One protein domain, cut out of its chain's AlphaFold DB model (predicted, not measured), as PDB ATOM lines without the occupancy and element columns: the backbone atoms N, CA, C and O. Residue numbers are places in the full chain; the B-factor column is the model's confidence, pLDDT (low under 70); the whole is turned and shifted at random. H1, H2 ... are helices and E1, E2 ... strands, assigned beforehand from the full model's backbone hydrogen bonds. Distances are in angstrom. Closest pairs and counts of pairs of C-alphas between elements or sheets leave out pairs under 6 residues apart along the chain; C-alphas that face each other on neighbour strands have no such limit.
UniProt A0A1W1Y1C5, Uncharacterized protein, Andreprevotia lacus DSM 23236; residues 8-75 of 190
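Overview. This is residues 8 to 75 of the 190 residues of an uncharacterized protein of Andreprevotia lacus DSM 23236 (UniProt A0A1W1Y1C5). A strongly twisted sheet of four antiparallel strands makes a wall, with the single helix H1 across one face and the other face bare; a long loop, residues 20 to 33, leads from the end of H1 back to the first strand. The strands form a meander, each the antiparallel neighbour of the one before, in the order E1 E2 E3 E4. The printed part has 68 residues, with one named helix followed by four named strands, and its class is mixed, helices and strands, in two layers, a helix on one face of a sheet. The whole is compact, with a radius of gyration of the C-alphas of 12.1 A, yet elongated in outline, spanning 38 by 24 by 17 A.

Arrangement. Start with the inner strands, E2, residues 45 to 52, and E3, residues 59 to 65: this antiparallel hairpin has N 48 and O 62 within hydrogen-bond range at 2.8 A. On the other side of E2 look for the edge strand E1, residues 34 to 42, which bends by 66 degrees at residue 39; in its hairpin with E2, N 35 and O 51 are 2.9 A apart. At the other edge, E4, residues 68 to 74, forms a hairpin with E3, where N 61 and O 72 are 2.8 A apart. E1 and E4 are apart. From edge to edge the strands' lines turn by 76 degrees. Now find H1, residues 8 to 19, on the sheet at a height of 7.9 A over it. It lies over E3, but only just: 4 of its C-alphas fall on E3 and 2 each on E2 and E4. It runs across the strands, at 65 degrees to E3 on the local plane. The closest C-alphas of H1 and E4 are those of Leu 11 and Ile 71, 7.0 A apart. In H1 every O i to N i+4 pair is within hydrogen-bond range.

Along the chain. Find C-alpha 8 at (-7.530, -7.216, 40.514); from there H1 runs 16.2 A to C-alpha 19. E1 begins at C-alpha 34, at (-4.260, -7.609, 34.061), and measures 19.9 A to C-alpha 42. E2 measures 21.3 A from C-alpha 45 to C-alpha 52, and E3 18.9 A from C-alpha 59 to C-alpha 65. E4 runs 19.8 A from C-alpha 68 to C-alpha 74 at (-16.121, -5.000, 26.809).

Size, cuts and confidence. Look to Pro 26 and Gly 44 for the two C-alphas farthest apart, 38.2 A. The printed part has no cut. The link from H1 to E1 is long, with 14 residues. The mean pLDDT of the printed part is 83.5; look for values under 70 at residues 41 to 46, 54 to 57 and 66.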
ATOM      1  N   GLU A   8      -8.004  -6.387  41.619       94.81
ATOM      2  CA  GLU A   8      -7.530  -7.216  40.514       94.81
ATOM      3  C   GLU A   8      -7.845  -8.706  40.697       94.81
ATOM      4  O   GLU A   8      -8.112  -9.383  39.708       94.81
ATOM      5  N   GLN A   9      -7.864  -9.218  41.933       95.12
ATOM      6  CA  GLN A   9      -8.262 -10.605  42.183       95.12
ATOM      7  C   GLN A   9      -9.752 -10.809  41.892       95.12
ATOM      8  O   GLN A   9     -10.119 -11.791  41.260       95.12
ATOM      9  N   GLU A  10     -10.602  -9.854  42.274       95.00
ATOM     10  CA  GLU A  10     -12.035  -9.915  41.970       95.00
ATOM     11  C   GLU A  10     -12.306  -9.812  40.462       95.00
ATOM     12  O   GLU A  10     -13.244 -10.430  39.962       95.00
ATOM     13  N   LEU A  11     -11.474  -9.071  39.719       95.12
ATOM     14  CA  LEU A  11     -11.554  -9.013  38.255       95.12
ATOM     15  C   LEU A  11     -11.209 -10.359  37.618       95.12
ATOM     16  O   LEU A  11     -11.885 -10.774  36.682       95.12
ATOM     17  N   VAL A  12     -10.181 -11.046  38.120       93.38
ATOM     18  CA  VAL A  12      -9.829 -12.397  37.660       93.38
ATOM     19  C   VAL A  12     -10.958 -13.378  37.957       93.38
ATOM     20  O   VAL A  12     -11.379 -14.098  37.056       93.38
ATOM     21  N   ASP A  13     -11.494 -13.356  39.178       92.94
ATOM     22  CA  ASP A  13     -12.600 -14.229  39.577       92.94
ATOM     23  C   ASP A  13     -13.839 -13.988  38.691       92.94
ATOM     24  O   ASP A  13     -14.499 -14.935  38.258       92.94
ATOM     25  N   TYR A  14     -14.131 -12.723  38.361       93.62
ATOM     26  CA  TYR A  14     -15.176 -12.360  37.401       93.62
ATOM     27  C   TYR A  14     -14.900 -12.931  36.003       93.62
ATOM     28  O   TYR A  14     -15.789 -13.539  35.409       93.62
ATOM     29  N   LEU A  15     -13.680 -12.775  35.483       90.81
ATOM     30  CA  LEU A  15     -13.315 -13.256  34.148       90.81
ATOM     31  C   LEU A  15     -13.380 -14.784  34.056       90.81
ATOM     32  O   LEU A  15     -13.855 -15.298  33.046       90.81
ATOM     33  N   HIS A  16     -12.993 -15.512  35.109       91.69
ATOM     34  CA  HIS A  16     -13.148 -16.971  35.163       91.69
ATOM     35  C   HIS A  16     -14.612 -17.385  35.050       91.69
ATOM     36  O   HIS A  16     -14.942 -18.292  34.287       91.69
ATOM     37  N   LEU A  17     -15.502 -16.693  35.766       91.38
ATOM     38  CA  LEU A  17     -16.940 -16.951  35.700       91.38
ATOM     39  C   LEU A  17     -17.524 -16.614  34.325       91.38
ATOM     40  O   LEU A  17     -18.311 -17.391  33.787       91.38
ATOM     41  N   GLU A  18     -17.153 -15.466  33.762       88.38
ATOM     42  CA  GLU A  18     -17.677 -14.976  32.485       88.38
ATOM     43  C   GLU A  18     -17.215 -15.829  31.297       88.38
ATOM     44  O   GLU A  18     -18.001 -16.119  30.395       88.38
ATOM     45  N   GLN A  19     -15.953 -16.260  31.305       85.06
ATOM     46  CA  GLN A  19     -15.341 -17.033  30.220       85.06
ATOM     47  C   GLN A  19     -15.455 -18.551  30.430       85.06
ATOM     48  O   GLN A  19     -15.153 -19.324  29.520       85.06
ATOM     49  N   GLY A  20     -15.920 -18.988  31.604       85.62
ATOM     50  CA  GLY A  20     -15.988 -20.400  31.977       85.62
ATOM     51  C   GLY A  20     -14.609 -21.045  32.133       85.62
ATOM     52  O   GLY A  20     -14.469 -22.241  31.869       85.62
ATOM     53  N   GLU A  21     -13.597 -20.265  32.516       86.12
ATOM     54  CA  GLU A  21     -12.244 -20.769  32.759       86.12
ATOM     55  C   GLU A  21     -12.194 -21.561  34.072       86.12
ATOM     56  O   GLU A  21     -12.787 -21.180  35.083       86.12
ATOM     57  N   ASP A  22     -11.457 -22.671  34.066       85.69
ATOM     58  CA  ASP A  22     -11.086 -23.370  35.293       85.69
ATOM     59  C   ASP A  22      -9.836 -22.702  35.868       85.69
ATOM     60  O   ASP A  22      -8.796 -22.669  35.213       85.69
ATOM     61  N   ALA A  23      -9.905 -22.215  37.107       79.44
ATOM     62  CA  ALA A  23      -8.770 -21.593  37.786       79.44
ATOM     63  C   ALA A  23      -7.546 -22.529  37.925       79.44
ATOM     64  O   ALA A  23      -6.432 -22.062  38.171       79.44
ATOM     65  N   ALA A  24      -7.731 -23.847  37.788       83.12
ATOM     66  CA  ALA A  24      -6.643 -24.820  37.752       83.12
ATOM     67  C   ALA A  24      -5.951 -24.938  36.376       83.12
ATOM     68  O   ALA A  24      -4.891 -25.568  36.293       83.12
ATOM     69  N   ASP A  25      -6.513 -24.361  35.308       84.94
ATOM     70  CA  ASP A  25      -5.899 -24.360  33.978       84.94
ATOM     71  C   ASP A  25      -4.638 -23.474  33.991       84.94
ATOM     72  O   ASP A  25      -4.690 -22.301  34.372       84.94
ATOM     73  N   PRO A  26      -3.469 -23.990  33.564       83.56
ATOM     74  CA  PRO A  26      -2.255 -23.187  33.458       83.56
ATOM     75  C   PRO A  26      -2.370 -21.984  32.507       83.56
ATOM     76  O   PRO A  26      -1.508 -21.108  32.589       83.56
ATOM     77  N   ASN A  27      -3.386 -21.942  31.642       83.81
ATOM     78  CA  ASN A  27      -3.673 -20.841  30.723       83.81
ATOM     79  C   ASN A  27      -4.834 -19.945  31.175       83.81
ATOM     80  O   ASN A  27      -5.141 -18.998  30.456       83.81
ATOM     81  N   ALA A  28      -5.481 -20.233  32.311       87.38
ATOM     82  CA  ALA A  28      -6.516 -19.356  32.845       87.38
ATOM     83  C   ALA A  28      -5.935 -17.986  33.198       87.38
ATOM     84  O   ALA A  28      -4.777 -17.879  33.620       87.38
ATOM     85  N   THR A  29      -6.767 -16.958  33.061       89.19
ATOM     86  CA  THR A  29      -6.403 -15.567  33.325       89.19
ATOM     87  C   THR A  29      -5.891 -15.405  34.756       89.19
ATOM     88  O   THR A  29      -6.483 -15.928  35.702       89.19
ATOM     89  N   ARG A  30      -4.802 -14.656  34.946       91.31
ATOM     90  CA  ARG A  30      -4.230 -14.340  36.262       91.31
ATOM     91  C   ARG A  30      -4.141 -12.840  36.483       91.31
ATOM     92  O   ARG A  30      -4.202 -12.039  35.558       91.31
ATOM     93  N   VAL A  31      -3.911 -12.452  37.737       92.56
ATOM     94  CA  VAL A  31      -3.742 -11.041  38.122       92.56
ATOM     95  C   VAL A  31      -2.597 -10.385  37.347       92.56
ATOM     96  O   VAL A  31      -2.701  -9.235  36.939       92.56
ATOM     97  N   GLU A  32      -1.519 -11.127  37.108       91.38
ATOM     98  CA  GLU A  32      -0.353 -10.679  36.338       91.38
ATOM     99  C   GLU A  32      -0.651 -10.413  34.853       91.38
ATOM    100  O   GLU A  32       0.084  -9.657  34.214       91.38
ATOM    101  N   ASP A  33      -1.750 -10.958  34.327       89.81
ATOM    102  CA  ASP A  33      -2.219 -10.686  32.969       89.81
ATOM    103  C   ASP A  33      -3.034  -9.388  32.890       89.81
ATOM    104  O   ASP A  33      -3.227  -8.846  31.800       89.81
ATOM    105  N   LEU A  34      -3.501  -8.853  34.022       91.75
ATOM    106  CA  LEU A  34      -4.260  -7.609  34.061       91.75
ATOM    107  C   LEU A  34      -3.329  -6.401  34.083       91.75
ATOM    108  O   LEU A  34      -2.527  -6.199  34.995       91.75
ATOM    109  N   ARG A  35      -3.503  -5.516  33.103       90.50
ATOM    110  CA  ARG A  35      -2.813  -4.227  33.062       90.50
ATOM    111  C   ARG A  35      -3.805  -3.096  33.227       90.50
ATOM    112  O   ARG A  35      -4.619  -2.868  32.339       90.50
ATOM    113  N   TYR A  36      -3.704  -2.353  34.326       89.25
ATOM    114  CA  TYR A  36      -4.502  -1.142  34.500       89.25
ATOM    115  C   TYR A  36      -4.087  -0.081  33.476       89.25
ATOM    116  O   TYR A  36      -2.915   0.295  33.403       89.25
ATOM    117  N   GLU A  37      -5.047   0.396  32.690       86.00
ATOM    118  CA  GLU A  37      -4.811   1.366  31.614       86.00
ATOM    119  C   GLU A  37      -5.352   2.756  31.976       86.00
ATOM    120  O   GLU A  37      -4.828   3.762  31.500       86.00
ATOM    121  N   GLY A  38      -6.332   2.847  32.882       81.69
ATOM    122  CA  GLY A  38      -6.752   4.131  33.439       81.69
ATOM    123  C   GLY A  38      -8.225   4.223  33.815       81.69
ATOM    124  O   GLY A  38      -8.970   3.248  33.784       81.69
ATOM    125  N   LEU A  39      -8.619   5.441  34.183       74.94
ATOM    126  CA  LEU A  39      -9.995   5.840  34.455       74.94
ATOM    127  C   LEU A  39     -10.514   6.625  33.247       74.94
ATOM    128  O   LEU A  39      -9.910   7.632  32.872       74.94
ATOM    129  N   PHE A  40     -11.622   6.181  32.667       74.88
ATOM    130  CA  PHE A  40     -12.242   6.757  31.475       74.88
ATOM    131  C   PHE A  40     -13.707   7.076  31.763       74.88
ATOM    132  O   PHE A  40     -14.339   6.377  32.546       74.88
ATOM    133  N   GLU A  41     -14.263   8.123  31.160       67.38
ATOM    134  CA  GLU A  41     -15.710   8.338  31.236       67.38
ATOM    135  C   GLU A  41     -16.405   7.477  30.178       67.38
ATOM    136  O   GLU A  41     -16.064   7.555  28.998       67.38
ATOM    137  N   VAL A  42     -17.358   6.660  30.620       67.94
ATOM    138  CA  VAL A  42     -18.235   5.841  29.778       67.94
ATOM    139  C   VAL A  42     -19.656   6.240  30.138       67.94
ATOM    140  O   VAL A  42     -20.055   6.101  31.291       67.94
ATOM    141  N   ASP A  43     -20.369   6.840  29.190       64.19
ATOM    142  CA  ASP A  43     -21.774   7.249  29.324       64.19
ATOM    143  C   ASP A  43     -22.053   8.122  30.564       64.19
ATOM    144  O   ASP A  43     -23.058   7.994  31.264       64.19
ATOM    145  N   GLY A  44     -21.131   9.049  30.850       56.66
ATOM    146  CA  GLY A  44     -21.211   9.945  32.005       56.66
ATOM    147  C   GLY A  44     -20.749   9.326  33.326       56.66
ATOM    148  O   GLY A  44     -20.846   9.990  34.365       56.66
ATOM    149  N   VAL A  45     -20.247   8.086  33.316       63.88
ATOM    150  CA  VAL A  45     -19.762   7.388  34.511       63.88
ATOM    151  C   VAL A  45     -18.250   7.147  34.443       63.88
ATOM    152  O   VAL A  45     -17.754   6.520  33.502       63.88
ATOM    153  N   PRO A  46     -17.479   7.612  35.443       68.00
ATOM    154  CA  PRO A  46     -16.044   7.360  35.502       68.00
ATOM    155  C   PRO A  46     -15.780   5.876  35.776       68.00
ATOM    156  O   PRO A  46     -15.967   5.410  36.893       68.00
ATOM    157  N   THR A  47     -15.299   5.155  34.774       80.94
ATOM    158  CA  THR A  47     -15.114   3.703  34.754       80.94
ATOM    159  C   THR A  47     -13.634   3.353  34.629       80.94
ATOM    160  O   THR A  47     -12.910   3.899  33.795       80.94
ATOM    161  N   HIS A  48     -13.147   2.466  35.488       87.25
ATOM    162  CA  HIS A  48     -11.767   1.988  35.470       87.25
ATOM    163  C   HIS A  48     -11.603   0.863  34.445       87.25
ATOM    164  O   HIS A  48     -12.484   0.017  34.341       87.25
ATOM    165  N   PHE A  49     -10.485   0.834  33.720       90.25
ATOM    166  CA  PHE A  49     -10.212  -0.142  32.662       90.25
ATOM    167  C   PHE A  49      -8.902  -0.890  32.899       90.25
ATOM    168  O   PHE A  49      -7.851  -0.275  33.118       90.25
ATOM    169  N   TRP A  50      -8.956  -2.212  32.746       92.38
ATOM    170  CA  TRP A  50      -7.789  -3.076  32.631       92.38
ATOM    171  C   TRP A  50      -7.827  -3.816  31.304       92.38
ATOM    172  O   TRP A  50      -8.871  -4.294  30.859       92.38
ATOM    173  N   ARG A  51      -6.656  -3.938  30.691       89.94
ATOM    174  CA  ARG A  51      -6.441  -4.798  29.537       89.94
ATOM    175  C   ARG A  51      -6.102  -6.207  30.009       89.94
ATOM    176  O   ARG A  51      -5.285  -6.355  30.917       89.94
ATOM    177  N   VAL A  52      -6.703  -7.214  29.379       88.25
ATOM    178  CA  VAL A  52      -6.521  -8.628  29.738       88.25
ATOM    179  C   VAL A  52      -5.471  -9.269  28.824       88.25
ATOM    180  O   VAL A  52      -5.788  -9.695  27.727       88.25
ATOM    181  N   GLY A  53      -4.213  -9.344  29.249       76.62
ATOM    182  CA  GLY A  53      -3.155 -10.109  28.584       76.62
ATOM    183  C   GLY A  53      -2.757  -9.672  27.154       76.62
ATOM    184  O   GLY A  53      -3.426  -8.885  26.476       76.62
ATOM    185  N   PRO A  54      -1.610 -10.158  26.649       56.88
ATOM    186  CA  PRO A  54      -1.169  -9.895  25.284       56.88
ATOM    187  C   PRO A  54      -1.960 -10.739  24.271       56.88
ATOM    188  O   PRO A  54      -1.803 -11.953  24.205       56.88
ATOM    189  N   GLY A  55      -2.772 -10.081  23.438       57.19
ATOM    190  CA  GLY A  55      -3.521 -10.715  22.343       57.19
ATOM    191  C   GLY A  55      -5.034 -10.789  22.550       57.19
ATOM    192  O   GLY A  55      -5.739 -11.145  21.610       57.19
ATOM    193  N   ASN A  56      -5.538 -10.402  23.727       64.12
ATOM    194  CA  ASN A  56      -6.962 -10.170  23.939       64.12
ATOM    195  C   ASN A  56      -7.298  -8.705  23.622       64.12
ATOM    196  O   ASN A  56      -6.616  -7.775  24.073       64.12
ATOM    197  N   GLU A  57      -8.343  -8.492  22.827       68.88
ATOM    198  CA  GLU A  57      -8.909  -7.159  22.589       68.88
ATOM    199  C   GLU A  57      -9.958  -6.784  23.644       68.88
ATOM    200  O   GLU A  57     -10.457  -5.658  23.636       68.88
ATOM    201  N   ASN A  58     -10.254  -7.698  24.574       83.69
ATOM    202  CA  ASN A  58     -11.205  -7.465  25.645       83.69
ATOM    203  C   ASN A  58     -10.585  -6.696  26.818       83.69
ATOM    204  O   ASN A  58      -9.422  -6.857  27.206       83.69
ATOM    205  N   TRP A  59     -11.442  -5.877  27.402       89.62
ATOM    206  CA  TRP A  59     -11.218  -5.052  28.569       89.62
ATOM    207  C   TRP A  59     -12.089  -5.578  29.693       89.62
ATOM    208  O   TRP A  59     -13.235  -5.955  29.455       89.62
ATOM    209  N   VAL A  60     -11.573  -5.541  30.915       93.12
ATOM    210  CA  VAL A  60     -12.395  -5.666  32.119       93.12
ATOM    211  C   VAL A  60     -12.553  -4.278  32.729       93.12
ATOM    212  O   VAL A  60     -11.599  -3.489  32.780       93.12
ATOM    213  N   THR A  61     -13.775  -3.949  33.129       92.94
ATOM    214  CA  THR A  61     -14.162  -2.615  33.579       92.94
ATOM    215  C   THR A  61     -14.675  -2.643  35.007       92.94
ATOM    216  O   THR A  61     -15.287  -3.616  35.442       92.94
ATOM    217  N   VAL A  62     -14.433  -1.557  35.743       91.75
ATOM    218  CA  VAL A  62     -15.037  -1.330  37.060       91.75
ATOM    219  C   VAL A  62     -15.738   0.012  37.072       91.75
ATOM    220  O   VAL A  62     -15.097   1.064  37.016       91.75
ATOM    221  N   GLU A  63     -17.059  -0.037  37.182       87.12
ATOM    222  CA  GLU A  63     -17.929   1.125  37.252       87.12
ATOM    223  C   GLU A  63     -18.318   1.413  38.718       87.12
ATOM    224  O   GLU A  63     -19.026   0.621  39.344       87.12
ATOM    225  N   PRO A  64     -17.899   2.544  39.303       76.44
ATOM    226  CA  PRO A  64     -18.338   2.990  40.621       76.44
ATOM    227  C   PRO A  64     -19.834   3.355  40.651       76.44
ATOM    228  O   PRO A  64     -20.288   4.231  39.919       76.44
ATOM    229  N   ARG A  65     -20.591   2.779  41.588       73.81
ATOM    230  CA  ARG A  65     -22.019   3.041  41.840       73.81
ATOM    231  C   ARG A  65     -22.251   3.410  43.310       73.81
ATOM    232  O   ARG A  65     -22.566   2.568  44.149       73.81
ATOM    233  N   GLY A  66     -22.104   4.693  43.644       69.25
ATOM    234  CA  GLY A  66     -22.298   5.186  45.014       69.25
ATOM    235  C   GLY A  66     -21.304   4.560  46.003       69.25
ATOM    236  O   GLY A  66     -20.135   4.935  46.003       69.25
ATOM    237  N   TYR A  67     -21.779   3.623  46.833       72.88
ATOM    238  CA  TYR A  67     -20.968   2.870  47.807       72.88
ATOM    239  C   TYR A  67     -20.554   1.467  47.325       72.88
ATOM    240  O   TYR A  67     -19.947   0.720  48.088       72.88
ATOM    241  N   ALA A  68     -20.908   1.092  46.096       79.38
ATOM    242  CA  ALA A  68     -20.598  -0.197  45.482       79.38
ATOM    243  C   ALA A  68     -19.958   0.006  44.101       79.38
ATOM    244  O   ALA A  68     -19.801   1.141  43.648       79.38
ATOM    245  N   TYR A  69     -19.594  -1.077  43.421       85.81
ATOM    246  CA  TYR A  69     -19.136  -1.057  42.033       85.81
ATOM    247  C   TYR A  69     -19.688  -2.253  41.259       85.81
ATOM    248  O   TYR A  69     -20.058  -3.267  41.849       85.81
ATOM    249  N   CYS A  70     -19.726  -2.117  39.938       88.38
ATOM    250  CA  CYS A  70     -20.029  -3.193  39.005       88.38
ATOM    251  C   CYS A  70     -18.752  -3.571  38.254       88.38
ATOM    252  O   CYS A  70     -18.023  -2.683  37.812       88.38
ATOM    253  N   ILE A  71     -18.499  -4.871  38.110       94.19
ATOM    254  CA  ILE A  71     -17.460  -5.398  37.222       94.19
ATOM    255  C   ILE A  71     -18.143  -5.836  35.924       94.19
ATOM    256  O   ILE A  71     -19.226  -6.422  35.971       94.19
ATOM    257  N   GLY A  72     -17.531  -5.532  34.785       91.62
ATOM    258  CA  GLY A  72     -18.003  -5.961  33.471       91.62
ATOM    259  C   GLY A  72     -16.849  -6.236  32.515       91.62
ATOM    260  O   GLY A  72     -15.685  -6.015  32.852       91.62
ATOM    261  N   SER A  73     -17.170  -6.677  31.300       90.38
ATOM    262  CA  SER A  73     -16.211  -6.762  30.200       90.38
ATOM    263  C   SER A  73     -16.715  -6.035  28.956       90.38
ATOM    264  O   SER A  73     -17.914  -5.819  28.768       90.38
ATOM    265  N   THR A  74     -15.792  -5.606  28.101       85.31
ATOM    266  CA  THR A  74     -16.121  -5.000  26.809       85.31
ATOM    267  C   THR A  74     -15.007  -5.231  25.800       85.31
ATOM    268  O   THR A  74     -13.836  -5.268  26.161       85.31
ATOM    269  N   SER A  75     -15.350  -5.358  24.520       84.19
ATOM    270  CA  SER A  75     -14.388  -5.328  23.408       84.19
ATOM    271  C   SER A  75     -14.209  -3.921  22.827       84.19
ATOM    272  O   SER A  75     -13.330  -3.683  21.996       84.19
TER     273      SER A  75